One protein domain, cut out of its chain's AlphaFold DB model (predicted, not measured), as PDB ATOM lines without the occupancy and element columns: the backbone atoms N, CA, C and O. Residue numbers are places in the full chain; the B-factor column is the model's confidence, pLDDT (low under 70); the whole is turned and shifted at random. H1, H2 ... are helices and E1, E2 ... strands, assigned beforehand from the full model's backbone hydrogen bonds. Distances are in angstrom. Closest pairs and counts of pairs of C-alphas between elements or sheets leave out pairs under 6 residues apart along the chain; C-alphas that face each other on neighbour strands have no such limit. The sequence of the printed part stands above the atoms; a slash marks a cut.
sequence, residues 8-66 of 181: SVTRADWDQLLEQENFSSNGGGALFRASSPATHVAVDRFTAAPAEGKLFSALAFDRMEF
ATOM      1  N   SER A   8     -34.197  10.848 -47.762       67.94
ATOM      2  CA  SER A   8     -35.241   9.859 -47.506       67.94
ATOM      3  C   SER A   8     -35.524   9.820 -46.010       67.94
ATOM      4  O   SER A   8     -34.578   9.738 -45.223       67.94
ATOM      5  N   VAL A   9     -36.793   9.859 -45.619       69.69
ATOM      6  CA  VAL A   9     -37.191   9.778 -44.209       69.69
ATOM      7  C   VAL A   9     -37.961   8.497 -43.948       69.69
ATOM      8  O   VAL A   9     -38.905   8.167 -44.667       69.69
ATOM      9  N   THR A  10     -37.554   7.804 -42.888       77.88
ATOM     10  CA  THR A  10     -38.141   6.545 -42.430       77.88
ATOM     11  C   THR A  10     -39.129   6.773 -41.290       77.88
ATOM     12  O   THR A  10     -39.170   7.841 -40.671       77.88
ATOM     13  N   ARG A  11     -39.915   5.747 -40.948       76.38
ATOM     14  CA  ARG A  11     -40.794   5.807 -39.767       76.38
ATOM     15  C   ARG A  11     -40.029   6.103 -38.469       76.38
ATOM     16  O   ARG A  11     -40.509   6.885 -37.653       76.38
ATOM     17  N   ALA A  12     -38.839   5.529 -38.308       78.75
ATOM     18  CA  ALA A  12     -38.018   5.714 -37.113       78.75
ATOM     19  C   ALA A  12     -37.551   7.169 -36.944       78.75
ATOM     20  O   ALA A  12     -37.498   7.678 -35.825       78.75
ATOM     21  N   ASP A  13     -37.268   7.856 -38.053       74.44
ATOM     22  CA  ASP A  13     -36.925   9.277 -38.023       74.44
ATOM     23  C   ASP A  13     -38.105  10.107 -37.494       74.44
ATOM     24  O   ASP A  13     -37.920  10.987 -36.651       74.44
ATOM     25  N   TRP A  14     -39.329   9.810 -37.951       72.00
ATOM     26  CA  TRP A  14     -40.546  10.490 -37.491       72.00
ATOM     27  C   TRP A  14     -40.825  10.263 -36.011       72.00
ATOM     28  O   TRP A  14     -41.146  11.220 -35.307       72.00
ATOM     29  N   ASP A  15     -40.680   9.028 -35.532       77.44
ATOM     30  CA  ASP A  15     -40.879   8.710 -34.118       77.44
ATOM     31  C   ASP A  15     -39.855   9.469 -33.247       77.44
ATOM     32  O   ASP A  15     -40.237  10.098 -32.261       77.44
ATOM     33  N   GLN A  16     -38.591   9.571 -33.688       73.56
ATOM     34  CA  GLN A  16     -37.579  10.400 -33.019       73.56
ATOM     35  C   GLN A  16     -37.978  11.885 -32.953       73.56
ATOM     36  O   GLN A  16     -37.694  12.556 -31.961       73.56
ATOM     37  N   LEU A  17     -38.608  12.425 -34.001       68.81
ATOM     38  CA  LEU A  17     -39.062  13.819 -34.020       68.81
ATOM     39  C   LEU A  17     -40.247  14.045 -33.074       68.81
ATOM     40  O   LEU A  17     -40.287  15.068 -32.395       68.81
ATOM     41  N   LEU A  18     -41.194  13.109 -33.020       67.62
ATOM     42  CA  LEU A  18     -42.368  13.199 -32.147       67.62
ATOM     43  C   LEU A  18     -42.006  13.070 -30.661       67.62
ATOM     44  O   LEU A  18     -42.673  13.668 -29.820       67.62
ATOM     45  N   GLU A  19     -40.943  12.334 -30.338       69.94
ATOM     46  CA  GLU A  19     -40.413  12.211 -28.975       69.94
ATOM     47  C   GLU A  19     -39.648  13.463 -28.503       69.94
ATOM     48  O   GLU A  19     -39.457  13.664 -27.300       69.94
ATOM     49  N   GLN A  20     -39.212  14.338 -29.417       64.12
ATOM     50  CA  GLN A  20     -38.541  15.584 -29.052       64.12
ATOM     51  C   GLN A  20     -39.560  16.664 -28.656       64.12
ATOM     52  O   GLN A  20     -40.071  17.401 -29.492       64.12
ATOM     53  N   GLU A  21     -39.782  16.837 -27.349       49.19
ATOM     54  CA  GLU A  21     -40.639  17.910 -26.805       49.19
ATOM     55  C   GLU A  21     -40.113  19.333 -27.085       49.19
ATOM     56  O   GLU A  21     -40.863  20.303 -26.999       49.19
ATOM     57  N   ASN A  22     -38.827  19.484 -27.430       52.81
ATOM     58  CA  ASN A  22     -38.198  20.775 -27.704       52.81
ATOM     59  C   ASN A  22     -37.364  20.728 -28.992       52.81
ATOM     60  O   ASN A  22     -36.298  20.111 -29.031       52.81
ATOM     61  N   PHE A  23     -37.809  21.461 -30.020       55.53
ATOM     62  CA  PHE A  23     -37.077  21.707 -31.268       55.53
ATOM     63  C   PHE A  23     -35.830  22.575 -31.016       55.53
ATOM     64  O   PHE A  23     -35.812  23.773 -31.292       55.53
ATOM     65  N   SER A  24     -34.779  21.987 -30.441       51.69
ATOM     66  CA  SER A  24     -33.499  22.659 -30.199       51.69
ATOM     67  C   SER A  24     -32.507  22.378 -31.331       51.69
ATOM     68  O   SER A  24     -32.274  21.229 -31.714       51.69
ATOM     69  N   SER A  25     -31.851  23.436 -31.813       51.59
ATOM     70  CA  SER A  25     -30.884  23.406 -32.918       51.59
ATOM     71  C   SER A  25     -29.673  22.494 -32.694       51.59
ATOM     72  O   SER A  25     -28.970  22.178 -33.649       51.59
ATOM     73  N   ASN A  26     -29.409  22.073 -31.453       47.06
ATOM     74  CA  ASN A  26     -28.162  21.398 -31.082       47.06
ATOM     75  C   ASN A  26     -28.271  19.864 -30.996       47.06
ATOM     76  O   ASN A  26     -27.259  19.207 -30.769       47.06
ATOM     77  N   GLY A  27     -29.461  19.286 -31.204       49.59
ATOM     78  CA  GLY A  27     -29.695  17.834 -31.114       49.59
ATOM     79  C   GLY A  27     -30.622  17.262 -32.190       49.59
ATOM     80  O   GLY A  27     -31.071  16.126 -32.068       49.59
ATOM     81  N   GLY A  28     -30.937  18.047 -33.221       54.53
ATOM     82  CA  GLY A  28     -31.923  17.674 -34.227       54.53
ATOM     83  C   GLY A  28     -31.504  16.436 -35.023       54.53
ATOM     84  O   GLY A  28     -30.436  16.429 -35.649       54.53
ATOM     85  N   GLY A  29     -32.350  15.399 -34.987       62.25
ATOM     86  CA  GLY A  29     -32.216  14.178 -35.786       62.25
ATOM     87  C   GLY A  29     -32.207  14.454 -37.295       62.25
ATOM     88  O   GLY A  29     -32.249  15.608 -37.738       62.25
ATOM     89  N   ALA A  30     -32.146  13.398 -38.109       65.81
ATOM     90  CA  ALA A  30     -32.032  13.510 -39.569       65.81
ATOM     91  C   ALA A  30     -33.105  14.434 -40.184       65.81
ATOM     92  O   ALA A  30     -32.782  15.285 -41.013       65.81
ATOM     93  N   LEU A  31     -34.344  14.357 -39.686       67.38
ATOM     94  CA  LEU A  31     -35.467  15.215 -40.079       67.38
ATOM     95  C   LEU A  31     -35.229  16.707 -39.831       67.38
ATOM     96  O   LEU A  31     -35.505  17.521 -40.707       67.38
ATOM     97  N   PHE A  32     -34.688  17.085 -38.670       69.94
ATOM     98  CA  PHE A  32     -34.429  18.495 -38.371       69.94
ATOM     99  C   PHE A  32     -33.368  19.065 -39.318       69.94
ATOM    100  O   PHE A  32     -33.511  20.185 -39.799       69.94
ATOM    101  N   ARG A  33     -32.339  18.271 -39.648       69.31
ATOM    102  CA  ARG A  33     -31.300  18.651 -40.623       69.31
ATOM    103  C   ARG A  33     -31.827  18.725 -42.057       69.31
ATOM    104  O   ARG A  33     -31.309  19.516 -42.838       69.31
ATOM    105  N   ALA A  34     -32.828  17.910 -42.385       69.56
ATOM    106  CA  ALA A  34     -33.515  17.916 -43.675       69.56
ATOM    107  C   ALA A  34     -34.616  18.993 -43.772       69.56
ATOM    108  O   ALA A  34     -35.187  19.201 -44.840       69.56
ATOM    109  N   SER A  35     -34.917  19.686 -42.670       74.62
ATOM    110  CA  SER A  35     -35.940  20.727 -42.599       74.62
ATOM    111  C   SER A  35     -35.335  22.127 -42.531       74.62
ATOM    112  O   SER A  35     -34.241  22.337 -42.012       74.62
ATOM    113  N   SER A  36     -36.083  23.111 -43.017       79.56
ATOM    114  CA  SER A  36     -35.801  24.528 -42.823       79.56
ATOM    115  C   SER A  36     -36.842  25.124 -41.872       79.56
ATOM    116  O   SER A  36     -38.023  25.158 -42.226       79.56
ATOM    117  N   PRO A  37     -36.460  25.603 -40.674       80.75
ATOM    118  CA  PRO A  37     -37.392  26.314 -39.810       80.75
ATOM    119  C   PRO A  37     -37.821  27.624 -40.478       80.75
ATOM    120  O   PRO A  37     -36.988  28.418 -40.919       80.75
ATOM    121  N   ALA A  38     -39.128  27.850 -40.544       82.62
ATOM    122  CA  ALA A  38     -39.736  29.048 -41.098       82.62
ATOM    123  C   ALA A  38     -40.608  29.716 -40.033       82.62
ATOM    124  O   ALA A  38     -41.524  29.104 -39.482       82.62
ATOM    125  N   THR A  39     -40.327  30.983 -39.737       87.06
ATOM    126  CA  THR A  39     -41.151  31.793 -38.835       87.06
ATOM    127  C   THR A  39     -42.146  32.601 -39.652       87.06
ATOM    128  O   THR A  39     -41.772  33.351 -40.553       87.06
ATOM    129  N   HIS A  40     -43.421  32.461 -39.316       86.50
ATOM    130  CA  HIS A  40     -44.529  33.127 -39.978       86.50
ATOM    131  C   HIS A  40     -45.202  34.104 -39.023       86.50
ATOM    132  O   HIS A  40     -45.408  33.814 -37.843       86.50
ATOM    133  N   VAL A  41     -45.590  35.258 -39.562       91.75
ATOM    134  CA  VAL A  41     -46.314  36.303 -38.842       91.75
ATOM    135  C   VAL A  41     -47.508  36.746 -39.675       91.75
ATOM    136  O   VAL A  41     -47.401  36.898 -40.892       91.75
ATOM    137  N   ALA A  42     -48.659  36.948 -39.037       90.56
ATOM    138  CA  ALA A  42     -49.739  37.691 -39.676       90.56
ATOM    139  C   ALA A  42     -49.500  39.191 -39.481       90.56
ATOM    140  O   ALA A  42     -49.217  39.630 -38.369       90.56
ATOM    141  N   VAL A  43     -49.629  39.968 -40.553       93.12
ATOM    142  CA  VAL A  43     -49.489  41.428 -40.515       93.12
ATOM    143  C   VAL A  43     -50.878  42.056 -40.469       93.12
ATOM    144  O   VAL A  43     -51.734  41.736 -41.298       93.12
ATOM    145  N   ASP A  44     -51.107  42.940 -39.500       93.75
ATOM    146  CA  ASP A  44     -52.310  43.764 -39.441       93.75
ATOM    147  C   ASP A  44     -52.303  44.776 -40.598       93.75
ATOM    148  O   ASP A  44     -51.352  45.531 -40.791       93.75
ATOM    149  N   ARG A  45     -53.385  44.794 -41.382       95.00
ATOM    150  CA  ARG A  45     -53.508  45.638 -42.577       95.00
ATOM    151  C   ARG A  45     -53.660  47.128 -42.266       95.00
ATOM    152  O   ARG A  45     -53.414  47.929 -43.160       95.00
ATOM    153  N   PHE A  46     -54.061  47.505 -41.050       94.62
ATOM    154  CA  PHE A  46     -54.218  48.913 -40.667       94.62
ATOM    155  C   PHE A  46     -52.937  49.502 -40.081       94.62
ATOM    156  O   PHE A  46     -52.551  50.612 -40.435       94.62
ATOM    157  N   THR A  47     -52.276  48.764 -39.191       94.38
ATOM    158  CA  THR A  47     -51.078  49.243 -38.486       94.38
ATOM    159  C   THR A  47     -49.775  48.848 -39.174       94.38
ATOM    160  O   THR A  47     -48.720  49.366 -38.817       94.38
ATOM    161  N   ALA A  48     -49.833  47.915 -40.133       93.12
ATOM    162  CA  ALA A  48     -48.678  47.220 -40.703       93.12
ATOM    163  C   ALA A  48     -47.791  46.520 -39.650       93.12
ATOM    164  O   ALA A  48     -46.682  46.083 -39.962       93.12
ATOM    165  N   ALA A  49     -48.269  46.393 -38.409       92.69
ATOM    166  CA  ALA A  49     -47.561  45.732 -37.327       92.69
ATOM    167  C   ALA A  49     -47.847  44.218 -37.324       92.69
ATOM    168  O   ALA A  49     -48.860  43.765 -37.870       92.69
ATOM    169  N   PRO A  50     -46.979  43.410 -36.690       92.81
ATOM    170  CA  PRO A  50     -47.297  42.031 -36.344       92.81
ATOM    171  C   PRO A  50     -48.598  41.947 -35.542       92.81
ATOM    172  O   PRO A  50     -48.737  42.592 -34.505       92.81
ATOM    173  N   ALA A  51     -49.540  41.128 -36.003       91.44
ATOM    174  CA  ALA A  51     -50.760  40.858 -35.261       91.44
ATOM    175  C   ALA A  51     -50.443  40.021 -34.013       91.44
ATOM    176  O   ALA A  51     -49.746  39.000 -34.078       91.44
ATOM    177  N   GLU A  52     -50.983  40.449 -32.873       88.75
ATOM    178  CA  GLU A  52     -50.774  39.786 -31.589       88.75
ATOM    179  C   GLU A  52     -51.251  38.325 -31.625       88.75
ATOM    180  O   GLU A  52     -52.301  37.996 -32.184       88.75
ATOM    181  N   GLY A  53     -50.444  37.419 -31.064       87.25
ATOM    182  CA  GLY A  53     -50.755  35.987 -31.005       87.25
ATOM    183  C   GLY A  53     -50.775  35.265 -32.360       87.25
ATOM    184  O   GLY A  53     -51.242  34.130 -32.433       87.25
ATOM    185  N   LYS A  54     -50.296  35.891 -33.445       86.94
ATOM    186  CA  LYS A  54     -50.238  35.294 -34.796       86.94
ATOM    187  C   LYS A  54     -48.817  35.010 -35.287       86.94
ATOM    188  O   LYS A  54     -48.591  34.916 -36.494       86.94
ATOM    189  N   LEU A  55     -47.878  34.861 -34.355       87.31
ATOM    190  CA  LEU A  55     -46.529  34.372 -34.614       87.31
ATOM    191  C   LEU A  55     -46.504  32.855 -34.418       87.31
ATOM    192  O   LEU A  55     -46.870  32.366 -33.352       87.31
ATOM    193  N   PHE A  56     -46.064  32.116 -35.427       82.12
ATOM    194  CA  PHE A  56     -45.830  30.679 -35.306       82.12
ATOM    195  C   PHE A  56     -44.608  30.276 -36.126       82.12
ATOM    196  O   PHE A  56     -44.238  30.955 -37.083       82.12
ATOM    197  N   SER A  57     -43.972  29.173 -35.743       82.50
ATOM    198  CA  SER A  57     -42.887  28.576 -36.521       82.50
ATOM    199  C   SER A  57     -43.333  27.225 -37.059       82.50
ATOM    200  O   SER A  57     -44.059  26.499 -36.383       82.50
ATOM    201  N   ALA A  58     -42.914  26.909 -38.277       79.81
ATOM    202  CA  ALA A  58     -43.160  25.635 -38.930       79.81
ATOM    203  C   ALA A  58     -41.838  25.058 -39.440       79.81
ATOM    204  O   ALA A  58     -40.920  25.801 -39.789       79.81
ATOM    205  N   LEU A  59     -41.744  23.732 -39.494       79.94
ATOM    206  CA  LEU A  59     -40.671  23.062 -40.217       79.94
ATOM    207  C   LEU A  59     -41.109  22.886 -41.669       79.94
ATOM    208  O   LEU A  59     -42.110  22.226 -41.942       79.94
ATOM    209  N   ALA A  60     -40.373  23.503 -42.588       80.19
ATOM    210  CA  ALA A  60     -40.568  23.313 -44.015       80.19
ATOM    211  C   ALA A  60     -39.615  22.225 -44.511       80.19
ATOM    212  O   ALA A  60     -38.400  22.336 -44.349       80.19
ATOM    213  N   PHE A  61     -40.165  21.187 -45.126       78.56
ATOM    214  CA  PHE A  61     -39.388  20.155 -45.800       78.56
ATOM    215  C   PHE A  61     -39.387  20.459 -47.294       78.56
ATOM    216  O   PHE A  61     -40.451  20.646 -47.883       78.56
ATOM    217  N   ASP A  62     -38.203  20.544 -47.895       74.12
ATOM    218  CA  ASP A  62     -38.053  20.728 -49.338       74.12
ATOM    219  C   ASP A  62     -37.538  19.421 -49.943       74.12
ATOM    220  O   ASP A  62     -36.550  18.866 -49.459       74.12
ATOM    221  N   ARG A  63     -38.221  18.920 -50.980       74.81
ATOM    222  CA  ARG A  63     -37.830  17.725 -51.760       74.81
ATOM    223  C   ARG A  63     -37.470  16.503 -50.903       74.81
ATOM    224  O   ARG A  63     -36.479  15.818 -51.158       74.81
ATOM    225  N   MET A  64     -38.281  16.242 -49.882       79.94
ATOM    226  CA  MET A  64     -38.164  15.045 -49.057       79.94
ATOM    227  C   MET A  64     -38.789  13.848 -49.769       79.94
ATOM    228  O   MET A  64     -39.908  13.940 -50.272       79.94
ATOM    229  N   GLU A  65     -38.069  12.730 -49.792       82.94
ATOM    230  CA  GLU A  65     -38.585  11.452 -50.271       82.94
ATOM    231  C   GLU A  65     -39.081  10.632 -49.074       82.94
ATOM    232  O   GLU A  65     -38.444  10.575 -48.019       82.94
ATOM    233  N   PHE A  66     -40.241  10.005 -49.238       81.44
ATOM    234  CA  PHE A  66     -40.844   9.159 -48.217       81.44
ATOM    235  C   PHE A  66     -40.604   7.691 -48.556       81.44
ATOM    236  O   PHE A  66     -40.616   7.307 -49.728       81.44
TER     237      PHE A  66
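What this domain is: This is residues 8 to 66 of the 181 residues of an uncharacterized protein of Martelella lutilitoris (UniProt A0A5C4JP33). A long, twisted hairpin of two strands, E1 and E2, makes an arm, and at one end of it a small, loose head holds the two short helices H1 and H2, the link between them, and the short strand E3 beside the first printed residues. The arm makes most of the length. The printed part has 59 residues, with two named helices and three named strands in the order H1, H2, E1, E2, E3; the sheet has the order E1 - E2 and is antiparallel, and the class is mixed, helices and strands. The whole is only just loose, close to extended, with a radius of gyration of the C-alphas of 15.0 A, and it is elongated, with spans of 46 by 25 by 17 A.

Where its parts are: Residues 8 to 9 come before H1, residues 11 to 19, which begins at C-alpha 11 (-40.794, 5.807, -39.767) and is 12.6 A long from first to last C-alpha. H2, residues 30 to 34, measures 6.2 A. E1, residues 35 to 43, runs 24.8 A to C-alpha 43 at (-49.489, 41.428, -40.515). E2, residues 50 to 61, measures 25.1 A and bends by 95 degrees at residue 53. E3, residues 64 to 66, measures 6.5 A and ends at C-alpha 66 (-40.844, 9.159, -48.217).

How they stand to each other: E1 and E2 form a hairpin, antiparallel at 159 degrees between their directions. The C-alphas of Thr 39 and Ser 57 face each other at 4.3 A. N 38 and O 58 are within hydrogen-bond range at 2.8 A, as are N 60 and O 36 at 2.9 A. The closest C-alphas of H2 and E2 are those of Ala 34 and Phe 61, 6.6 A apart. H1 and H2 touch, with the C-alphas of Asp 13 and Leu 31 closest at 6.5 A. H1 is apart from E1, E2 and E3. E2 runs on into E3 across a break of 2 residues, at 62 degrees, and the two meet only through their link. E3 pairs with no named strand, but its residues 65 to 66 pair with residues 8 to 9, parallel. In H1 and H2 every O i to N i+4 pair is within hydrogen-bond range.

The domain as a whole: The two C-alphas farthest apart are those of Ala 12 and Phe 46, at 46.3 A, while those of Ser 8 and Phe 66, the first and last printed, are 5.7 A apart. The printed part has no cut. The links from H2 to E1 and from E2 to E3 are tight; those from H1 to H2, 10 residues, and from E1 to E2, 6 residues, are short. The mean pLDDT of the printed part is 76.2, and confidence is low, under 70, at residues 8 to 9 and 17 to 34.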